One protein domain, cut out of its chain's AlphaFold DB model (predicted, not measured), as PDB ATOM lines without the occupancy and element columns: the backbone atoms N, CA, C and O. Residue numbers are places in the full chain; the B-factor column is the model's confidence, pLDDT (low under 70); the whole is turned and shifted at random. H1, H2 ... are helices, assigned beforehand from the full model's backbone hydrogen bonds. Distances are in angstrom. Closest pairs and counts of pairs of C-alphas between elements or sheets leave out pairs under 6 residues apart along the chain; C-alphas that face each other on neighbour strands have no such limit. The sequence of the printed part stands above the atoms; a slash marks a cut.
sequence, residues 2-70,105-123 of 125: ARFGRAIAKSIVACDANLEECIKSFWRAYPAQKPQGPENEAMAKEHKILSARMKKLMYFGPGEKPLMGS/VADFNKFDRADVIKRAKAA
ATOM      1  N   ALA A   2     166.177 168.425 210.742       92.69
ATOM      2  CA  ALA A   2     167.608 168.182 210.473       92.69
ATOM      3  C   ALA A   2     168.357 169.339 209.772       92.69
ATOM      4  O   ALA A   2     169.403 169.774 210.244       92.69
ATOM      5  N   ARG A   3     167.810 169.883 208.675       96.00
ATOM      6  CA  ARG A   3     168.433 171.001 207.934       96.00
ATOM      7  C   ARG A   3     168.537 172.285 208.761       96.00
ATOM      8  O   ARG A   3     169.557 172.958 208.699       96.00
ATOM      9  N   PHE A   4     167.501 172.595 209.538       97.25
ATOM     10  CA  PHE A   4     167.461 173.781 210.393       97.25
ATOM     11  C   PHE A   4     168.466 173.672 211.544       97.25
ATOM     12  O   PHE A   4     169.311 174.548 211.701       97.25
ATOM     13  N   GLY A   5     168.468 172.552 212.275       96.81
ATOM     14  CA  GLY A   5     169.456 172.329 213.335       96.81
ATOM     15  C   GLY A   5     170.891 172.286 212.804       96.81
ATOM     16  O   GLY A   5     171.794 172.817 213.441       96.81
ATOM     17  N   ARG A   6     171.107 171.767 211.587       97.94
ATOM     18  CA  ARG A   6     172.413 171.844 210.911       97.94
ATOM     19  C   ARG A   6     172.834 173.278 210.602       97.94
ATOM     20  O   ARG A   6     174.009 173.595 210.741       97.94
ATOM     21  N   ALA A   7     171.910 174.142 210.181       98.06
ATOM     22  CA  ALA A   7     172.217 175.554 209.963       98.06
ATOM     23  C   ALA A   7     172.647 176.242 211.270       98.06
ATOM     24  O   ALA A   7     173.641 176.961 211.266       98.06
ATOM     25  N   ILE A   8     171.971 175.943 212.386       97.25
ATOM     26  CA  ILE A   8     172.346 176.444 213.718       97.25
ATOM     27  C   ILE A   8     173.717 175.906 214.154       97.25
ATOM     28  O   ILE A   8     174.573 176.668 214.587       97.25
ATOM     29  N   ALA A   9     173.971 174.604 214.009       97.38
ATOM     30  CA  ALA A   9     175.266 174.025 214.370       97.38
ATOM     31  C   ALA A   9     176.416 174.659 213.565       97.38
ATOM     32  O   ALA A   9     177.458 174.998 214.125       97.38
ATOM     33  N   LYS A  10     176.207 174.888 212.260       97.88
ATOM     34  CA  LYS A  10     177.164 175.605 211.407       97.88
ATOM     35  C   LYS A  10     177.371 177.053 211.844       97.88
ATOM     36  O   LYS A  10     178.513 177.500 211.842       97.88
ATOM     37  N   SER A  11     176.310 177.780 212.201       97.06
ATOM     38  CA  SER A  11     176.437 179.184 212.607       97.06
ATOM     39  C   SER A  11     177.203 179.330 213.918       97.06
ATOM     40  O   SER A  11     178.044 180.216 214.013       97.06
ATOM     41  N   ILE A  12     176.996 178.428 214.882       97.12
ATOM     42  CA  ILE A  12     177.763 178.394 216.136       97.12
ATOM     43  C   ILE A  12     179.250 178.157 215.842       97.12
ATOM     44  O   ILE A  12     180.089 178.927 216.299       97.12
ATOM     45  N   VAL A  13     179.583 177.148 215.026       97.06
ATOM     46  CA  VAL A  13     180.980 176.864 214.645       97.06
ATOM     47  C   VAL A  13     181.621 178.044 213.906       97.06
ATOM     48  O   VAL A  13     182.772 178.378 214.172       97.06
ATOM     49  N   ALA A  14     180.896 178.678 212.982       97.69
ATOM     50  CA  ALA A  14     181.399 179.838 212.251       97.69
ATOM     51  C   ALA A  14     181.618 181.047 213.174       97.69
ATOM     52  O   ALA A  14     182.646 181.710 213.076       97.69
ATOM     53  N   CYS A  15     180.679 181.303 214.088       97.81
ATOM     54  CA  CYS A  15     180.748 182.407 215.041       97.81
ATOM     55  C   CYS A  15     181.917 182.244 216.022       97.81
ATOM     56  O   CYS A  15     182.638 183.204 216.271       97.81
ATOM     57  N   ASP A  16     182.160 181.027 216.519       97.38
ATOM     58  CA  ASP A  16     183.326 180.722 217.360       97.38
ATOM     59  C   ASP A  16     184.652 180.990 216.633       97.38
ATOM     60  O   ASP A  16     185.610 181.496 217.213       97.38
ATOM     61  N   ALA A  17     184.697 180.673 215.336       97.50
ATOM     62  CA  ALA A  17     185.884 180.848 214.509       97.50
ATOM     63  C   ALA A  17     186.146 182.307 214.100       97.50
ATOM     64  O   ALA A  17     187.286 182.633 213.768       97.50
ATOM     65  N   ASN A  18     185.116 183.161 214.089       98.00
ATOM     66  CA  ASN A  18     185.208 184.581 213.753       98.00
ATOM     67  C   ASN A  18     184.130 185.389 214.501       98.00
ATOM     68  O   ASN A  18     183.038 185.655 213.985       98.00
ATOM     69  N   LEU A  19     184.450 185.770 215.740       97.50
ATOM     70  CA  LEU A  19     183.539 186.502 216.621       97.50
ATOM     71  C   LEU A  19     183.199 187.894 216.085       97.50
ATOM     72  O   LEU A  19     182.050 188.316 216.184       97.50
ATOM     73  N   GLU A  20     184.169 188.599 215.504       96.88
ATOM     74  CA  GLU A  20     183.959 189.953 214.988       96.88
ATOM     75  C   GLU A  20     182.926 189.964 213.855       96.88
ATOM     76  O   GLU A  20     181.951 190.714 213.905       96.88
ATOM     77  N   GLU A  21     183.077 189.076 212.868       97.44
ATOM     78  CA  GLU A  21     182.121 188.968 211.763       97.44
ATOM     79  C   GLU A  21     180.751 188.465 212.239       97.44
ATOM     80  O   GLU A  21     179.717 188.863 211.699       97.44
ATOM     81  N   CYS A  22     180.712 187.627 213.278       97.56
ATOM     82  CA  CYS A  22     179.464 187.204 213.911       97.56
ATOM     83  C   CYS A  22     178.702 188.396 214.516       97.56
ATOM     84  O   CYS A  22     177.501 188.554 214.274       97.56
ATOM     85  N   ILE A  23     179.406 189.276 215.233       97.56
ATOM     86  CA  ILE A  23     178.845 190.495 215.831       97.56
ATOM     87  C   ILE A  23     178.394 191.466 214.736       97.56
ATOM     88  O   ILE A  23     177.251 191.928 214.751       97.56
ATOM     89  N   LYS A  24     179.237 191.710 213.726       96.75
ATOM     90  CA  LYS A  24     178.884 192.544 212.565       96.75
ATOM     91  C   LYS A  24     177.660 192.001 211.828       96.75
ATOM     92  O   LYS A  24     176.761 192.763 211.479       96.75
ATOM     93  N   SER A  25     177.578 190.686 211.631       96.88
ATOM     94  CA  SER A  25     176.410 190.028 211.030       96.88
ATOM     95  C   SER A  25     175.137 190.274 211.829       96.88
ATOM     96  O   SER A  25     174.107 190.603 211.240       96.88
ATOM     97  N   PHE A  26     175.211 190.154 213.155       96.81
ATOM     98  CA  PHE A  26     174.086 190.436 214.037       96.81
ATOM     99  C   PHE A  26     173.649 191.902 213.938       96.81
ATOM    100  O   PHE A  26     172.464 192.160 213.754       96.81
ATOM    101  N   TRP A  27     174.581 192.858 213.952       97.12
ATOM    102  CA  TRP A  27     174.252 194.280 213.800       97.12
ATOM    103  C   TRP A  27     173.678 194.626 212.423       97.12
ATOM    104  O   TRP A  27     172.817 195.491 212.334       97.12
ATOM    105  N   ARG A  28     174.088 193.942 211.348       96.38
ATOM    106  CA  ARG A  28     173.461 194.120 210.024       96.38
ATOM    107  C   ARG A  28     172.016 193.628 210.003       96.38
ATOM    108  O   ARG A  28     171.171 194.267 209.386       96.38
ATOM    109  N   ALA A  29     171.733 192.505 210.661       97.50
ATOM    110  CA  ALA A  29     170.379 191.958 210.749       97.50
ATOM    111  C   ALA A  29     169.490 192.740 211.732       97.50
ATOM    112  O   ALA A  29     168.290 192.876 211.504       97.50
ATOM    113  N   TYR A  30     170.081 193.276 212.803       97.38
ATOM    114  CA  TYR A  30     169.390 193.991 213.875       97.38
ATOM    115  C   TYR A  30     170.113 195.305 214.227       97.38
ATOM    116  O   TYR A  30     170.698 195.412 215.307       97.38
ATOM    117  N   PRO A  31     170.055 196.337 213.362       95.94
ATOM    118  CA  PRO A  31     170.821 197.574 213.556       95.94
ATOM    119  C   PRO A  31     170.529 198.289 214.876       95.94
ATOM    120  O   PRO A  31     171.437 198.830 215.499       95.94
ATOM    121  N   ALA A  32     169.280 198.228 215.349       96.31
ATOM    122  CA  ALA A  32     168.864 198.831 216.615       96.31
ATOM    123  C   ALA A  32     169.514 198.192 217.859       96.31
ATOM    124  O   ALA A  32     169.494 198.795 218.927       96.31
ATOM    125  N   GLN A  33     170.079 196.984 217.736       95.69
ATOM    126  CA  GLN A  33     170.761 196.282 218.830       95.69
ATOM    127  C   GLN A  33     172.260 196.593 218.894       95.69
ATOM    128  O   GLN A  33     172.938 196.137 219.815       95.69
ATOM    129  N   LYS A  34     172.808 197.349 217.933       96.06
ATOM    130  CA  LYS A  34     174.189 197.824 218.015       96.06
ATOM    131  C   LYS A  34     174.300 198.823 219.177       96.06
ATOM    132  O   LYS A  34     173.545 199.800 219.189       96.06
ATOM    133  N   PRO A  35     175.217 198.620 220.143       95.06
ATOM    134  CA  PRO A  35     175.447 199.595 221.202       95.06
ATOM    135  C   PRO A  35     175.757 200.983 220.629       95.06
ATOM    136  O   PRO A  35     176.477 201.104 219.638       95.06
ATOM    137  N   GLN A  36     175.214 202.024 221.261       93.06
ATOM    138  CA  GLN A  36     175.493 203.411 220.887       93.06
ATOM    139  C   GLN A  36     176.942 203.786 221.224       93.06
ATOM    140  O   GLN A  36     177.508 203.265 222.186       93.06
ATOM    141  N   GLY A  37     177.507 204.727 220.464       92.88
ATOM    142  CA  GLY A  37     178.875 205.219 220.642       92.88
ATOM    143  C   GLY A  37     179.857 204.722 219.571       92.88
ATOM    144  O   GLY A  37     179.433 204.233 218.518       92.88
ATOM    145  N   PRO A  38     181.171 204.882 219.809       96.44
ATOM    146  CA  PRO A  38     182.209 204.456 218.877       96.44
ATOM    147  C   PRO A  38     182.157 202.949 218.592       96.44
ATOM    148  O   PRO A  38     182.016 202.122 219.495       96.44
ATOM    149  N   GLU A  39     182.296 202.565 217.321       94.69
ATOM    150  CA  GLU A  39     182.153 201.161 216.911       94.69
ATOM    151  C   GLU A  39     183.210 200.243 217.536       94.69
ATOM    152  O   GLU A  39     182.902 199.110 217.898       94.69
ATOM    153  N   ASN A  40     184.438 200.731 217.704       96.31
ATOM    154  CA  ASN A  40     185.518 199.991 218.355       96.31
ATOM    155  C   ASN A  40     185.177 199.642 219.816       96.31
ATOM    156  O   ASN A  40     185.449 198.527 220.260       96.31
ATOM    157  N   GLU A  41     184.542 200.558 220.550       97.19
ATOM    158  CA  GLU A  41     184.107 200.329 221.932       97.19
ATOM    159  C   GLU A  41     182.933 199.346 221.994       97.19
ATOM    160  O   GLU A  41     182.949 198.402 222.793       97.19
ATOM    161  N   ALA A  42     181.946 199.513 221.105       97.00
ATOM    162  CA  ALA A  42     180.835 198.577 220.963       97.00
ATOM    163  C   ALA A  42     181.338 197.159 220.638       97.00
ATOM    164  O   ALA A  42     180.902 196.186 221.255       97.00
ATOM    165  N   MET A  43     182.304 197.045 219.722       97.56
ATOM    166  CA  MET A  43     182.896 195.772 219.320       97.56
ATOM    167  C   MET A  43     183.644 195.116 220.479       97.56
ATOM    168  O   MET A  43     183.418 193.945 220.770       97.56
ATOM    169  N   ALA A  44     184.488 195.866 221.193       97.06
ATOM    170  CA  ALA A  44     185.229 195.341 222.338       97.06
ATOM    171  C   ALA A  44     184.293 194.809 223.439       97.06
ATOM    172  O   ALA A  44     184.531 193.734 224.004       97.06
ATOM    173  N   LYS A  45     183.197 195.529 223.717       96.06
ATOM    174  CA  LYS A  45     182.174 195.113 224.683       96.06
ATOM    175  C   LYS A  45     181.484 193.816 224.255       96.06
ATOM    176  O   LYS A  45     181.455 192.861 225.035       96.06
ATOM    177  N   GLU A  46     180.958 193.766 223.033       97.06
ATOM    178  CA  GLU A  46     180.251 192.584 222.527       97.06
ATOM    179  C   GLU A  46     181.179 191.374 222.410       97.06
ATOM    180  O   GLU A  46     180.810 190.268 222.803       97.06
ATOM    181  N   HIS A  47     182.428 191.574 221.986       97.75
ATOM    182  CA  HIS A  47     183.416 190.503 221.908       97.75
ATOM    183  C   HIS A  47     183.676 189.864 223.283       97.75
ATOM    184  O   HIS A  47     183.762 188.638 223.403       97.75
ATOM    185  N   LYS A  48     183.748 190.661 224.359       97.06
ATOM    186  CA  LYS A  48     183.897 190.140 225.730       97.06
ATOM    187  C   LYS A  48     182.700 189.279 226.151       97.06
ATOM    188  O   LYS A  48     182.892 188.215 226.739       97.06
ATOM    189  N   ILE A  49     181.480 189.711 225.839       96.06
ATOM    190  CA  ILE A  49     180.248 188.985 226.182       96.06
ATOM    191  C   ILE A  49     180.144 187.694 225.362       96.06
ATOM    192  O   ILE A  49     179.970 186.603 225.916       96.06
ATOM    193  N   LEU A  50     180.287 187.807 224.042       96.94
ATOM    194  CA  LEU A  50     180.091 186.696 223.125       96.94
ATOM    195  C   LEU A  50     181.182 185.634 223.277       96.94
ATOM    196  O   LEU A  50     180.860 184.451 223.289       96.94
ATOM    197  N   SER A  51     182.444 186.017 223.503       97.06
ATOM    198  CA  SER A  51     183.517 185.046 223.775       97.06
ATOM    199  C   SER A  51     183.241 184.206 225.030       97.06
ATOM    200  O   SER A  51     183.446 182.991 225.019       97.06
ATOM    201  N   ALA A  52     182.707 184.805 226.101       97.19
ATOM    202  CA  ALA A  52     182.308 184.067 227.300       97.19
ATOM    203  C   ALA A  52     181.139 183.106 227.026       97.19
ATOM    204  O   ALA A  52     181.112 181.989 227.551       97.19
ATOM    205  N   ARG A  53     180.181 183.511 226.182       95.38
ATOM    206  CA  ARG A  53     179.071 182.649 225.753       95.38
ATOM    207  C   ARG A  53     179.559 181.488 224.887       95.38
ATOM    208  O   ARG A  53     179.150 180.354 225.132       95.38
ATOM    209  N   MET A  54     180.441 181.755 223.929       96.06
ATOM    210  CA  MET A  54     180.986 180.746 223.022       96.06
ATOM    211  C   MET A  54     181.785 179.683 223.766       96.06
ATOM    212  O   MET A  54     181.537 178.501 223.556       96.06
ATOM    213  N   LYS A  55     182.609 180.068 224.751       95.12
ATOM    214  CA  LYS A  55     183.295 179.106 225.635       95.12
ATOM    215  C   LYS A  55     182.344 178.088 226.270       95.12
ATOM    216  O   LYS A  55     182.708 176.928 226.402       95.12
ATOM    217  N   LYS A  56     181.128 178.503 226.647       92.38
ATOM    218  CA  LYS A  56     180.112 177.600 227.215       92.38
ATOM    219  C   LYS A  56     179.409 176.757 226.151       92.38
ATOM    220  O   LYS A  56     179.163 175.586 226.392       92.38
ATOM    221  N   LEU A  57     179.078 177.337 224.996       92.50
ATOM    222  CA  LEU A  57     178.420 176.612 223.898       92.50
ATOM    223  C   LEU A  57     179.329 175.565 223.243       92.50
ATOM    224  O   LEU A  57     178.836 174.569 222.725       92.50
ATOM    225  N   MET A  58     180.638 175.803 223.259       93.06
ATOM    226  CA  MET A  58     181.651 174.925 222.676       93.06
ATOM    227  C   MET A  58     182.258 173.955 223.695       93.06
ATOM    228  O   MET A  58     183.150 173.186 223.338       93.06
ATOM    229  N   TYR A  59     181.812 173.999 224.952       91.56
ATOM    230  CA  TYR A  59     182.284 173.093 225.988       91.56
ATOM    231  C   TYR A  59     181.633 171.719 225.835       91.56
ATOM    232  O   TYR A  59     180.411 171.599 225.788       91.56
ATOM    233  N   PHE A  60     182.476 170.693 225.831       89.38
ATOM    234  CA  PHE A  60     182.097 169.292 225.937       89.38
ATOM    235  C   PHE A  60     182.962 168.688 227.041       89.38
ATOM    236  O   PHE A  60     184.166 168.955 227.101       89.38
ATOM    237  N   GLY A  61     182.347 167.935 227.948       85.56
ATOM    238  CA  GLY A  61     183.038 167.320 229.073       85.56
ATOM    239  C   GLY A  61     184.070 166.270 228.637       85.56
ATOM    240  O   GLY A  61     184.065 165.819 227.487       85.56
ATOM    241  N   PRO A  62     184.962 165.839 229.548       86.19
ATOM    242  CA  PRO A  62     185.910 164.768 229.260       86.19
ATOM    243  C   PRO A  62     185.202 163.509 228.737       86.19
ATOM    244  O   PRO A  62     184.301 162.982 229.383       86.19
ATOM    245  N   GLY A  63     185.606 163.035 227.554       85.12
ATOM    246  CA  GLY A  63     185.022 161.854 226.904       85.12
ATOM    247  C   GLY A  63     183.713 162.097 226.138       85.12
ATOM    248  O   GLY A  63     183.238 161.186 225.459       85.12
ATOM    249  N   GLU A  64     183.140 163.304 226.181       86.38
ATOM    250  CA  GLU A  64     181.946 163.632 225.400       86.38
ATOM    251  C   GLU A  64     182.286 163.842 223.918       86.38
ATOM    252  O   GLU A  64     183.281 164.469 223.547       86.38
ATOM    253  N   LYS A  65     181.417 163.342 223.033       85.69
ATOM    254  CA  LYS A  65     181.507 163.657 221.605       85.69
ATOM    255  C   LYS A  65     181.068 165.113 221.394       85.69
ATOM    256  O   LYS A  65     180.039 165.493 221.950       85.69
ATOM    257  N   PRO A  66     181.746 165.897 220.535       87.94
ATOM    258  CA  PRO A  66     181.417 167.303 220.289       87.94
ATOM    259  C   PRO A  66     180.184 167.465 219.381       87.94
ATOM    260  O   PRO A  66     180.255 168.038 218.291       87.94
ATOM    261  N   LEU A  67     179.052 166.898 219.801       92.06
ATOM    262  CA  LEU A  67     177.796 166.887 219.067       92.06
ATOM    263  C   LEU A  67     176.961 168.107 219.451       92.06
ATOM    264  O   LEU A  67     176.316 168.148 220.493       92.06
ATOM    265  N   MET A  68     176.932 169.104 218.568       93.38
ATOM    266  CA  MET A  68     176.131 170.306 218.790       93.38
ATOM    267  C   MET A  68     174.651 169.955 218.954       93.38
ATOM    268  O   MET A  68     174.080 169.238 218.125       93.38
ATOM    269  N   GLY A  69     174.040 170.500 220.007       92.31
ATOM    270  CA  GLY A  69     172.626 170.317 220.328       92.31
ATOM    271  C   GLY A  69     172.287 169.022 221.071       92.31
ATOM    272  O   GLY A  69     171.100 168.753 221.242       92.31
ATOM    273  N   SER A  70     173.275 168.223 221.491       93.12
ATOM    274  CA  SER A  70     173.024 167.069 222.360       93.12
ATOM    275  C   SER A  70     172.747 167.491 223.798       93.12
ATOM    276  O   SER A  70     173.456 168.344 224.329       93.12
ATOM    277  N   VAL A 105     170.289 164.901 216.407       96.12
ATOM    278  CA  VAL A 105     171.598 165.487 216.735       96.12
ATOM    279  C   VAL A 105     172.677 165.020 215.765       96.12
ATOM    280  O   VAL A 105     173.471 165.829 215.285       96.12
ATOM    281  N   ALA A 106     172.678 163.735 215.405       96.44
ATOM    282  CA  ALA A 106     173.609 163.217 214.410       96.44
ATOM    283  C   ALA A 106     173.476 163.974 213.075       96.44
ATOM    284  O   ALA A 106     174.474 164.397 212.498       96.44
ATOM    285  N   ASP A 107     172.249 164.237 212.614       97.44
ATOM    286  CA  ASP A 107     171.999 164.933 211.348       97.44
ATOM    287  C   ASP A 107     172.320 166.430 211.380       97.44
ATOM    288  O   ASP A 107     172.667 167.000 210.335       97.44
ATOM    289  N   PHE A 108     172.215 167.064 212.552       97.81
ATOM    290  CA  PHE A 108     172.651 168.447 212.759       97.81
ATOM    291  C   PHE A 108     174.156 168.587 212.537       97.81
ATOM    292  O   PHE A 108     174.607 169.595 212.007       97.81
ATOM    293  N   ASN A 109     174.923 167.550 212.870       97.12
ATOM    294  CA  ASN A 109     176.381 167.559 212.808       97.12
ATOM    295  C   ASN A 109     176.947 166.958 211.503       97.12
ATOM    296  O   ASN A 109     178.159 166.913 211.325       97.12
ATOM    297  N   LYS A 110     176.094 166.552 210.546       97.12
ATOM    298  CA  LYS A 110     176.506 166.087 209.204       97.12
ATOM    299  C   LYS A 110     176.935 167.252 208.304       97.12
ATOM    300  O   LYS A 110     176.197 167.666 207.403       97.12
ATOM    301  N   PHE A 111     178.114 167.806 208.566       97.38
ATOM    302  CA  PHE A 111     178.768 168.802 207.722       97.38
ATOM    303  C   PHE A 111     180.285 168.806 207.915       97.38
ATOM    304  O   PHE A 111     180.786 168.384 208.953       97.38
ATOM    305  N   ASP A 112     181.002 169.336 206.927       97.75
ATOM    306  CA  ASP A 112     182.435 169.582 207.049       97.75
ATOM    307  C   ASP A 112     182.684 170.770 207.991       97.75
ATOM    308  O   ASP A 112     182.444 171.932 207.653       97.75
ATOM    309  N   ARG A 113     183.126 170.464 209.212       96.25
ATOM    310  CA  ARG A 113     183.439 171.470 210.229       96.25
ATOM    311  C   ARG A 113     184.667 172.299 209.851       96.25
ATOM    312  O   ARG A 113     184.693 173.492 210.148       96.25
ATOM    313  N   ALA A 114     185.664 171.689 209.215       97.56
ATOM    314  CA  ALA A 114     186.896 172.369 208.837       97.56
ATOM    315  C   ALA A 114     186.637 173.381 207.713       97.56
ATOM    316  O   ALA A 114     187.120 174.510 207.803       97.56
ATOM    317  N   ASP A 115     185.804 173.030 206.726       98.38
ATOM    318  CA  ASP A 115     185.347 173.967 205.689       98.38
ATOM    319  C   ASP A 115     184.636 175.182 206.300       98.38
ATOM    320  O   ASP A 115     184.958 176.325 205.973       98.38
ATOM    321  N   VAL A 116     183.719 174.961 207.249       98.19
ATOM    322  CA  VAL A 116     183.000 176.056 207.925       98.19
ATOM    323  C   VAL A 116     183.968 176.986 208.658       98.19
ATOM    324  O   VAL A 116     183.872 178.202 208.499       98.19
ATOM    325  N   ILE A 117     184.923 176.436 209.415       98.00
ATOM    326  CA  ILE A 117     185.934 177.228 210.131       98.00
ATOM    327  C   ILE A 117     186.807 178.009 209.145       98.00
ATOM    328  O   ILE A 117     187.041 179.201 209.344       98.00
ATOM    329  N   LYS A 118     187.275 177.363 208.070       98.38
ATOM    330  CA  LYS A 118     188.103 177.998 207.037       98.38
ATOM    331  C   LYS A 118     187.374 179.184 206.406       98.38
ATOM    332  O   LYS A 118     187.931 180.275 206.329       98.38
ATOM    333  N   ARG A 119     186.122 178.983 205.993       97.88
ATOM    334  CA  ARG A 119     185.290 180.028 205.381       97.88
ATOM    335  C   ARG A 119     184.975 181.162 206.349       97.88
ATOM    336  O   ARG A 119     184.985 182.310 205.931       97.88
ATOM    337  N   ALA A 120     184.727 180.855 207.623       97.94
ATOM    338  CA  ALA A 120     184.474 181.865 208.645       97.94
ATOM    339  C   ALA A 120     185.703 182.750 208.891       97.94
ATOM    340  O   ALA A 120     185.578 183.968 208.920       97.94
ATOM    341  N   LYS A 121     186.900 182.162 208.995       97.06
ATOM    342  CA  LYS A 121     188.153 182.918 209.165       97.06
ATOM    343  C   LYS A 121     188.511 183.779 207.953       97.06
ATOM    344  O   LYS A 121     189.126 184.822 208.116       97.06
ATOM    345  N   ALA A 122     188.133 183.345 206.751       96.62
ATOM    346  CA  ALA A 122     188.318 184.113 205.520       96.62
ATOM    347  C   ALA A 122     187.240 185.194 205.300       96.62
ATOM    348  O   ALA A 122     187.354 185.987 204.368       96.62
ATOM    349  N   ALA A 123     186.179 185.218 206.112       92.06
ATOM    350  CA  ALA A 123     185.138 186.228 206.010       92.06
ATOM    351  C   ALA A 123     185.604 187.520 206.691       92.06
ATOM    352  O   ALA A 123     185.635 187.621 207.914       92.06
TER     353      ALA A 123
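This is residues 2 to 70 and 105 to 123 of the 125 residues of an uncharacterized protein of Afipia sp. 62-7 (UniProt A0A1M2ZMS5). Crossed helices make an elongated body: H5 and short H4 pack on H1, H2 makes a corner with the end of H1, and long H3 crosses H2 and reaches residues 12 to 16 of H1 with its residues 51 to 57. Residues 28 to 33 and 36 to 41 stick out. The 88 printed residues have five named helices, H1 to H5 in order: all helix, only just compact, close to loose, radius of gyration of the C-alphas 14.3 A, spans 43 by 27 by 22 A.

H1, residues 2 to 17, begins at C-alpha 2 (167.608, 168.182, 210.473) and measures 22.6 A from first to last C-alpha. H2 is residues 19 to 29; H3, residues 39 to 57, measures 25.8 A. H4 is residues 105 to 108; H5, residues 113 to 121, ends at C-alpha 121 (188.153, 182.918, 209.165).

H1 is the hub, and it touches H5 with residues 10 to 17 alone, at a steep tilt of 50 degrees, the same way; the closest C-alphas of the two, of Ala 14 and Ala 120, are 5.2 A apart. Every O i to N i+4 pair is within hydrogen-bond range in H1, H2 and H5, 14 of 15 in H3; H4 is too short for one.

Residues 71 to 104 are cut out; C-alphas 70 and 105 are 6.0 A apart. No printed residue is under 70 in pLDDT.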